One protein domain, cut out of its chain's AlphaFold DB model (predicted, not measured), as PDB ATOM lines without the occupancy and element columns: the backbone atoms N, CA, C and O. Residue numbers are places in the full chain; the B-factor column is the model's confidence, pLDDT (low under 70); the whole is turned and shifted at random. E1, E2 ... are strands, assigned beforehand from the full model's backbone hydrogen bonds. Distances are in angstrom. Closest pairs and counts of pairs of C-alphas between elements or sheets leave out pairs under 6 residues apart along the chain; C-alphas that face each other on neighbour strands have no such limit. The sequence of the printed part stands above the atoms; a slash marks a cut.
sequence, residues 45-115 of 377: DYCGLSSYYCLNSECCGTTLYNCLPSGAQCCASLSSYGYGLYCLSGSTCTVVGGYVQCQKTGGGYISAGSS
ATOM      1  N   ASP A  45       6.483 -21.244   1.757       53.88
ATOM      2  CA  ASP A  45       7.118 -20.304   2.674       53.88
ATOM      3  C   ASP A  45       8.588 -20.679   2.878       53.88
ATOM      4  O   ASP A  45       8.952 -21.841   3.096       53.88
ATOM      5  N   TYR A  46       9.450 -19.671   2.741       56.50
ATOM      6  CA  TYR A  46      10.894 -19.803   2.887       56.50
ATOM      7  C   TYR A  46      11.297 -19.601   4.342       56.50
ATOM      8  O   TYR A  46      11.069 -18.545   4.934       56.50
ATOM      9  N   CYS A  47      11.945 -20.611   4.908       62.47
ATOM     10  CA  CYS A  47      12.181 -20.686   6.339       62.47
ATOM     11  C   CYS A  47      13.659 -20.492   6.643       62.47
ATOM     12  O   CYS A  47      14.428 -21.439   6.805       62.47
ATOM     13  N   GLY A  48      14.052 -19.219   6.688       63.34
ATOM     14  CA  GLY A  48      15.422 -18.790   6.948       63.34
ATOM     15  C   GLY A  48      16.301 -18.686   5.696       63.34
ATOM     16  O   GLY A  48      15.837 -18.726   4.562       63.34
ATOM     17  N   LEU A  49      17.606 -18.504   5.930       56.09
ATOM     18  CA  LEU A  49      18.634 -18.291   4.893       56.09
ATOM     19  C   LEU A  49      19.037 -19.574   4.153       56.09
ATOM     20  O   LEU A  49      19.763 -19.540   3.161       56.09
ATOM     21  N   SER A  50      18.611 -20.720   4.664       56.09
ATOM     22  CA  SER A  50      18.895 -22.040   4.122       56.09
ATOM     23  C   SER A  50      17.739 -22.526   3.262       56.09
ATOM     24  O   SER A  50      16.586 -22.388   3.646       56.09
ATOM     25  N   SER A  51      18.060 -23.149   2.133       56.62
ATOM     26  CA  SER A  51      17.170 -23.591   1.051       56.62
ATOM     27  C   SER A  51      16.196 -24.736   1.391       56.62
ATOM     28  O   SER A  51      15.971 -25.618   0.566       56.62
ATOM     29  N   TYR A  52      15.633 -24.754   2.598       65.56
ATOM     30  CA  TYR A  52      14.597 -25.699   3.006       65.56
ATOM     31  C   TYR A  52      13.224 -25.038   2.903       65.56
ATOM     32  O   TYR A  52      13.013 -23.929   3.391       65.56
ATOM     33  N   TYR A  53      12.307 -25.736   2.239       69.62
ATOM     34  CA  TYR A  53      10.929 -25.313   2.047       69.62
ATOM     35  C   TYR A  53       9.995 -26.190   2.872       69.62
ATOM     36  O   TYR A  53      10.103 -27.419   2.869       69.62
ATOM     37  N   CYS A  54       9.056 -25.543   3.548       74.75
ATOM     38  CA  CYS A  54       7.970 -26.200   4.249       74.75
ATOM     39  C   CYS A  54       6.731 -26.156   3.342       74.75
ATOM     40  O   CYS A  54       6.316 -25.098   2.878       74.75
ATOM     41  N   LEU A  55       6.188 -27.329   2.999       73.31
ATOM     42  CA  LEU A  55       4.990 -27.450   2.161       73.31
ATOM     43  C   LEU A  55       3.754 -27.365   3.060       73.31
ATOM     44  O   LEU A  55       3.610 -28.181   3.971       73.31
ATOM     45  N   ASN A  56       2.869 -26.394   2.809       74.12
ATOM     46  CA  ASN A  56       1.626 -26.175   3.571       74.12
ATOM     47  C   ASN A  56       1.837 -26.003   5.088       74.12
ATOM     48  O   ASN A  56       1.007 -26.428   5.897       74.12
ATOM     49  N   SER A  57       2.979 -25.443   5.473       76.94
ATOM     50  CA  SER A  57       3.407 -25.358   6.863       76.94
ATOM     51  C   SER A  57       4.117 -24.036   7.124       76.94
ATOM     52  O   SER A  57       4.976 -23.627   6.347       76.94
ATOM     53  N   GLU A  58       3.747 -23.379   8.222       78.50
ATOM     54  CA  GLU A  58       4.440 -22.184   8.698       78.50
ATOM     55  C   GLU A  58       5.748 -22.576   9.390       78.50
ATOM     56  O   GLU A  58       5.912 -23.696   9.888       78.50
ATOM     57  N   CYS A  59       6.683 -21.635   9.447       79.38
ATOM     58  CA  CYS A  59       7.986 -21.870  10.046       79.38
ATOM     59  C   CYS A  59       8.154 -21.182  11.379       79.38
ATOM     60  O   CYS A  59       7.936 -19.982  11.519       79.38
ATOM     61  N   CYS A  60       8.602 -21.961  12.361       81.56
ATOM     62  CA  CYS A  60       8.894 -21.464  13.695       81.56
ATOM     63  C   CYS A  60      10.397 -21.436  13.919       81.56
ATOM     64  O   CYS A  60      11.028 -22.458  14.194       81.56
ATOM     65  N   GLY A  61      10.953 -20.231  13.841       76.94
ATOM     66  CA  GLY A  61      12.350 -19.959  14.135       76.94
ATOM     67  C   GLY A  61      13.274 -20.007  12.922       76.94
ATOM     68  O   GLY A  61      12.847 -20.082  11.775       76.94
ATOM     69  N   THR A  62      14.571 -19.903  13.202       66.69
ATOM     70  CA  THR A  62      15.621 -19.681  12.194       66.69
ATOM     71  C   THR A  62      16.375 -20.946  11.791       66.69
ATOM     72  O   THR A  62      17.202 -20.891  10.882       66.69
ATOM     73  N   THR A  63      16.138 -22.082  12.456       65.94
ATOM     74  CA  THR A  63      16.849 -23.329  12.153       65.94
ATOM     75  C   THR A  63      16.126 -24.165  11.101       65.94
ATOM     76  O   THR A  63      14.900 -24.249  11.083       65.94
ATOM     77  N   LEU A  64      16.934 -24.818  10.255       62.41
ATOM     78  CA  LEU A  64      16.595 -25.568   9.033       62.41
ATOM     79  C   LEU A  64      15.434 -26.582   9.106       62.41
ATOM     80  O   LEU A  64      15.041 -27.097   8.064       62.41
ATOM     81  N   TYR A  65      14.945 -26.951  10.290       65.12
ATOM     82  CA  TYR A  65      14.159 -28.178  10.476       65.12
ATOM     83  C   TYR A  65      12.818 -27.997  11.196       65.12
ATOM     84  O   TYR A  65      12.227 -28.997  11.590       65.12
ATOM     85  N   ASN A  66      12.302 -26.774  11.359       72.38
ATOM     86  CA  ASN A  66      11.031 -26.562  12.068       72.38
ATOM     87  C   ASN A  66       9.882 -26.221  11.111       72.38
ATOM     88  O   ASN A  66       9.365 -25.104  11.136       72.38
ATOM     89  N   CYS A  67       9.469 -27.189  10.290       83.12
ATOM     90  CA  CYS A  67       8.167 -27.099   9.627       83.12
ATOM     91  C   CYS A  67       7.072 -27.437  10.644       83.12
ATOM     92  O   CYS A  67       7.126 -28.494  11.283       83.12
ATOM     93  N   LEU A  68       6.087 -26.555  10.808       86.69
ATOM     94  CA  LEU A  68       4.980 -26.785  11.734       86.69
ATOM     95  C   LEU A  68       3.880 -27.564  11.031       86.69
ATOM     96  O   LEU A  68       3.589 -27.285   9.874       86.69
ATOM     97  N   PRO A  69       3.207 -28.506  11.703       85.69
ATOM     98  CA  PRO A  69       1.993 -29.071  11.137       85.69
ATOM     99  C   PRO A  69       0.960 -27.958  10.899       85.69
ATOM    100  O   PRO A  69       0.912 -26.974  11.638       85.69
ATOM    101  N   SER A  70       0.129 -28.121   9.868       85.81
ATOM    102  CA  SER A  70      -0.902 -27.137   9.524       85.81
ATOM    103  C   SER A  70      -1.774 -26.799  10.742       85.81
ATOM    104  O   SER A  70      -2.254 -27.691  11.445       85.81
ATOM    105  N   GLY A  71      -1.931 -25.501  11.011       88.00
ATOM    106  CA  GLY A  71      -2.702 -24.976  12.136       88.00
ATOM    107  C   GLY A  71      -1.964 -24.935  13.479       88.00
ATOM    108  O   GLY A  71      -2.563 -24.503  14.464       88.00
ATOM    109  N   ALA A  72      -0.704 -25.365  13.566       90.31
ATOM    110  CA  ALA A  72       0.089 -25.148  14.771       90.31
ATOM    111  C   ALA A  72       0.612 -23.706  14.856       90.31
ATOM    112  O   ALA A  72       0.981 -23.110  13.850       90.31
ATOM    113  N   GLN A  73       0.671 -23.169  16.075       89.25
ATOM    114  CA  GLN A  73       1.204 -21.841  16.368       89.25
ATOM    115  C   GLN A  73       2.633 -21.940  16.910       89.25
ATOM    116  O   GLN A  73       2.927 -22.748  17.798       89.25
ATOM    117  N   CYS A  74       3.520 -21.097  16.385       90.94
ATOM    118  CA  CYS A  74       4.882 -20.950  16.883       90.94
ATOM    119  C   CYS A  74       4.884 -20.213  18.226       90.94
ATOM    120  O   CYS A  74       4.399 -19.087  18.316       90.94
ATOM    121  N   CYS A  75       5.459 -20.825  19.260       89.31
ATOM    122  CA  CYS A  75       5.472 -20.247  20.604       89.31
ATOM    123  C   CYS A  75       6.760 -19.515  20.947       89.31
ATOM    124  O   CYS A  75       6.741 -18.540  21.691       89.31
ATOM    125  N   ALA A  76       7.892 -20.016  20.455       84.25
ATOM    126  CA  ALA A  76       9.189 -19.434  20.742       84.25
ATOM    127  C   ALA A  76      10.130 -19.623  19.553       84.25
ATOM    128  O   ALA A  76      10.504 -20.742  19.191       84.25
ATOM    129  N   SER A  77      10.549 -18.494  18.982       67.62
ATOM    130  CA  SER A  77      11.613 -18.418  17.986       67.62
ATOM    131  C   SER A  77      12.973 -18.474  18.690       67.62
ATOM    132  O   SER A  77      13.515 -17.469  19.131       67.62
ATOM    133  N   LEU A  78      13.466 -19.695  18.891       67.75
ATOM    134  CA  LEU A  78      14.829 -20.182  18.626       67.75
ATOM    135  C   LEU A  78      16.109 -19.362  18.874       67.75
ATOM    136  O   LEU A  78      17.174 -19.850  18.505       67.75
ATOM    137  N   SER A  79      16.100 -18.213  19.539       56.28
ATOM    138  CA  SER A  79      17.368 -17.565  19.900       56.28
ATOM    139  C   SER A  79      18.061 -18.263  21.075       56.28
ATOM    140  O   SER A  79      19.284 -18.301  21.124       56.28
ATOM    141  N   SER A  80      17.294 -18.847  22.004       61.28
ATOM    142  CA  SER A  80      17.831 -19.284  23.304       61.28
ATOM    143  C   SER A  80      17.964 -20.805  23.478       61.28
ATOM    144  O   SER A  80      18.820 -21.247  24.237       61.28
ATOM    145  N   TYR A  81      17.156 -21.620  22.784       62.31
ATOM    146  CA  TYR A  81      17.027 -23.063  23.083       62.31
ATOM    147  C   TYR A  81      17.468 -24.016  21.959       62.31
ATOM    148  O   TYR A  81      17.505 -25.224  22.168       62.31
ATOM    149  N   GLY A  82      17.818 -23.517  20.770       76.81
ATOM    150  CA  GLY A  82      18.319 -24.355  19.668       76.81
ATOM    151  C   GLY A  82      17.272 -25.221  18.940       76.81
ATOM    152  O   GLY A  82      17.602 -25.820  17.918       76.81
ATOM    153  N   TYR A  83      16.009 -25.240  19.383       78.56
ATOM    154  CA  TYR A  83      14.874 -25.875  18.693       78.56
ATOM    155  C   TYR A  83      13.584 -25.054  18.837       78.56
ATOM    156  O   TYR A  83      13.419 -24.306  19.803       78.56
ATOM    157  N   GLY A  84      12.692 -25.162  17.848       82.94
ATOM    158  CA  GLY A  84      11.430 -24.426  17.809       82.94
ATOM    159  C   GLY A  84      10.381 -25.136  18.652       82.94
ATOM    160  O   GLY A  84      10.218 -26.355  18.542       82.94
ATOM    161  N   LEU A  85       9.684 -24.376  19.494       88.94
ATOM    162  CA  LEU A  85       8.565 -24.867  20.293       88.94
ATOM    163  C   LEU A  85       7.259 -24.419  19.651       88.94
ATOM    164  O   LEU A  85       7.088 -23.235  19.346       88.94
ATOM    165  N   TYR A  86       6.342 -25.363  19.466       92.25
ATOM    166  CA  TYR A  86       5.046 -25.099  18.855       92.25
ATOM    167  C   TYR A  86       3.904 -25.748  19.633       92.25
ATOM    168  O   TYR A  86       4.075 -26.753  20.331       92.25
ATOM    169  N   CYS A  87       2.723 -25.160  19.471       94.50
ATOM    170  CA  CYS A  87       1.468 -25.646  20.017       94.50
ATOM    171  C   CYS A  87       0.515 -26.027  18.889       94.50
ATOM    172  O   CYS A  87       0.487 -25.383  17.847       94.50
ATOM    173  N   LEU A  88      -0.253 -27.100  19.082       92.75
ATOM    174  CA  LEU A  88      -1.236 -27.550  18.097       92.75
ATOM    175  C   LEU A  88      -2.420 -26.581  18.021       92.75
ATOM    176  O   LEU A  88      -2.697 -25.829  18.959       92.75
ATOM    177  N   SER A  89      -3.146 -26.644  16.910       92.81
ATOM    178  CA  SER A  89      -4.346 -25.837  16.704       92.81
ATOM    179  C   SER A  89      -5.352 -25.995  17.850       92.81
ATOM    180  O   SER A  89      -5.580 -27.101  18.343       92.81
ATOM    181  N   GLY A  90      -5.926 -24.877  18.299       92.31
ATOM    182  CA  GLY A  90      -6.811 -24.838  19.472       92.31
ATOM    183  C   GLY A  90      -6.086 -24.794  20.825       92.31
ATOM    184  O   GLY A  90      -6.709 -25.008  21.866       92.31
ATOM    185  N   SER A  91      -4.778 -24.521  20.831       94.81
ATOM    186  CA  SER A  91      -4.035 -24.208  22.049       94.81
ATOM    187  C   SER A  91      -3.218 -22.928  21.895       94.81
ATOM    188  O   SER A  91      -2.747 -22.613  20.806       94.81
ATOM    189  N   THR A  92      -3.087 -22.178  22.987       94.12
ATOM    190  CA  THR A  92      -2.351 -20.911  23.043       94.12
ATOM    191  C   THR A  92      -1.035 -21.109  23.779       94.12
ATOM    192  O   THR A  92      -0.958 -21.828  24.776       94.12
ATOM    193  N   CYS A  93       0.024 -20.497  23.270       93.31
ATOM    194  CA  CYS A  93       1.337 -20.560  23.895       93.31
ATOM    195  C   CYS A  93       1.350 -19.711  25.170       93.31
ATOM    196  O   CYS A  93       1.061 -18.518  25.130       93.31
ATOM    197  N   THR A  94       1.725 -20.308  26.295       94.56
ATOM    198  CA  THR A  94       1.848 -19.625  27.588       94.56
ATOM    199  C   THR A  94       3.154 -20.020  28.257       94.56
ATOM    200  O   THR A  94       3.651 -21.126  28.054       94.56
ATOM    201  N   VAL A  95       3.743 -19.122  29.042       92.00
ATOM    202  CA  VAL A  95       4.942 -19.431  29.828       92.00
ATOM    203  C   VAL A  95       4.518 -19.612  31.277       92.00
ATOM    204  O   VAL A  95       4.125 -18.650  31.932       92.00
ATOM    205  N   VAL A  96       4.591 -20.844  31.778       92.19
ATOM    206  CA  VAL A  96       4.221 -21.191  33.156       92.19
ATOM    207  C   VAL A  96       5.473 -21.664  33.879       92.19
ATOM    208  O   VAL A  96       6.088 -22.657  33.494       92.19
ATOM    209  N   GLY A  97       5.896 -20.915  34.902       91.06
ATOM    210  CA  GLY A  97       7.103 -21.235  35.672       91.06
ATOM    211  C   GLY A  97       8.400 -21.209  34.852       91.06
ATOM    212  O   GLY A  97       9.316 -21.965  35.148       91.06
ATOM    213  N   GLY A  98       8.471 -20.390  33.795       88.19
ATOM    214  CA  GLY A  98       9.640 -20.308  32.906       88.19
ATOM    215  C   GLY A  98       9.681 -21.356  31.787       88.19
ATOM    216  O   GLY A  98      10.612 -21.347  30.986       88.19
ATOM    217  N   TYR A  99       8.668 -22.222  31.683       87.19
ATOM    218  CA  TYR A  99       8.546 -23.214  30.615       87.19
ATOM    219  C   TYR A  99       7.404 -22.857  29.665       87.19
ATOM    220  O   TYR A  99       6.315 -22.485  30.105       87.19
ATOM    221  N   VAL A 100       7.637 -23.005  28.361       90.12
ATOM    222  CA  VAL A 100       6.599 -22.824  27.339       90.12
ATOM    223  C   VAL A 100       5.655 -24.029  27.367       90.12
ATOM    224  O   VAL A 100       6.072 -25.169  27.156       90.12
ATOM    225  N   GLN A 101       4.377 -23.773  27.618       94.62
ATOM    226  CA  GLN A 101       3.300 -24.755  27.644       94.62
ATOM    227  C   GLN A 101       2.151 -24.294  26.743       94.62
ATOM    228  O   GLN A 101       1.893 -23.101  26.589       94.62
ATOM    229  N   CYS A 102       1.433 -25.244  26.159       95.94
ATOM    230  CA  CYS A 102       0.240 -24.972  25.373       95.94
ATOM    231  C   CYS A 102      -0.989 -25.052  26.271       95.94
ATOM    232  O   CYS A 102      -1.336 -26.127  26.763       95.94
ATOM    233  N   GLN A 103      -1.670 -23.931  26.467       96.62
ATOM    234  CA  GLN A 103      -2.939 -23.885  27.174       96.62
ATOM    235  C   GLN A 103      -4.078 -24.205  26.204       96.62
ATOM    236  O   GLN A 103      -4.243 -23.535  25.182       96.62
ATOM    237  N   LYS A 104      -4.874 -25.232  26.505       95.31
ATOM    238  CA  LYS A 104      -6.064 -25.579  25.711       95.31
ATOM    239  C   LYS A 104      -7.213 -24.611  26.011       95.31
ATOM    240  O   LYS A 104      -7.352 -24.150  27.141       95.31
ATOM    241  N   THR A 105      -8.096 -24.387  25.037       92.25
ATOM    242  CA  THR A 105      -9.281 -23.513  25.185       92.25
ATOM    243  C   THR A 105     -10.221 -23.930  26.330       92.25
ATOM    244  O   THR A 105     -10.914 -23.090  26.886       92.25
ATOM    245  N   GLY A 106     -10.222 -25.207  26.729       93.00
ATOM    246  CA  GLY A 106     -11.008 -25.721  27.865       93.00
ATOM    247  C   GLY A 106     -10.316 -25.639  29.231       93.00
ATOM    248  O   GLY A 106     -10.790 -26.249  30.185       93.00
ATOM    249  N   GLY A 107      -9.177 -24.947  29.326       89.00
ATOM    250  CA  GLY A 107      -8.297 -25.021  30.488       89.00
ATOM    251  C   GLY A 107      -7.406 -26.269  30.462       89.00
ATOM    252  O   GLY A 107      -7.658 -27.245  29.754       89.00
ATOM    253  N   GLY A 108      -6.313 -26.215  31.219       92.75
ATOM    254  CA  GLY A 108      -5.277 -27.245  31.228       92.75
ATOM    255  C   GLY A 108      -4.116 -26.934  30.287       92.75
ATOM    256  O   GLY A 108      -4.270 -26.291  29.245       92.75
ATOM    257  N   TYR A 109      -2.942 -27.411  30.683       93.94
ATOM    258  CA  TYR A 109      -1.688 -27.185  29.984       93.94
ATOM    259  C   TYR A 109      -1.137 -28.507  29.452       93.94
ATOM    260  O   TYR A 109      -1.226 -29.543  30.112       93.94
ATOM    261  N   ILE A 110      -0.573 -28.474  28.249       91.81
ATOM    262  CA  ILE A 110       0.235 -29.558  27.689       91.81
ATOM    263  C   ILE A 110       1.631 -29.020  27.387       91.81
ATOM    264  O   ILE A 110       1.788 -27.850  27.038       91.81
ATOM    265  N   SER A 111       2.654 -29.858  27.515       87.75
ATOM    266  CA  SER A 111       4.012 -29.467  27.137       87.75
ATOM    267  C   SER A 111       4.065 -29.113  25.652       87.75
ATOM    268  O   SER A 111       3.512 -29.838  24.821       87.75
ATOM    269  N   ALA A 112       4.729 -28.004  25.319       85.62
ATOM    270  CA  ALA A 112       4.957 -27.636  23.929       85.62
ATOM    271  C   ALA A 112       5.790 -28.716  23.222       85.62
ATOM    272  O   ALA A 112       6.735 -29.270  23.792       85.62
ATOM    273  N   GLY A 113       5.418 -29.036  21.983       77.19
ATOM    274  CA  GLY A 113       6.155 -29.998  21.175       77.19
ATOM    275  C   GLY A 113       7.503 -29.417  20.759       77.19
ATOM    276  O   GLY A 113       7.590 -28.239  20.412       77.19
ATOM    277  N   SER A 114       8.548 -30.243  20.773       70.19
ATOM    278  CA  SER A 114       9.817 -29.919  20.122       70.19
ATOM    279  C   SER A 114       9.849 -30.579  18.749       70.19
ATOM    280  O   SER A 114       9.562 -31.769  18.625       70.19
ATOM    281  N   SER A 115      10.223 -29.822  17.717       56.03
ATOM    282  CA  SER A 115      10.357 -30.334  16.343       56.03
ATOM    283  C   SER A 115      11.594 -31.231  16.146       56.03
ATOM    284  O   SER A 115      11.953 -31.577  15.021       56.03
TER     285      SER A 115
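Overview. This is residues 45 to 115 of the 377 residues of an uncharacterized protein of Byssothecium circinans (UniProt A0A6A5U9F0). What shape is it? With little regular structure, loops in a row run from E1 past hairpin E2 and E3 to E4 E5 E6, a meander of antiparallel neighbours. What makes it? The 71 printed residues hold six strands and no named helix: all strand. The compact whole spans 39 by 25 by 12 A, with radius of gyration of the C-alphas 12.2 A.

Arrangement. Which hairpin comes first? E2, residues 73 to 76, and E3, residues 85 to 87, have N 73 and O 87 within hydrogen-bond range, 2.8 A. And next? E4, residues 91 to 96, and E5, residues 99 to 104, have N 94 and O 101 at 2.8 A.

Along the chain. Where is E1? Residues 53 to 55 pair with no named strand; C-alpha 53 is at (10.929, -25.313, 2.047). And E6? Residues 109 to 111 end at (4.012, -29.467, 27.137).

Size, cuts and confidence. Any cut? The printed part has no cut; link E1 to E2 is long. Where is confidence low? Residues 45 to 53, 62 to 65, 77 to 81 and 115 have pLDDT under 70.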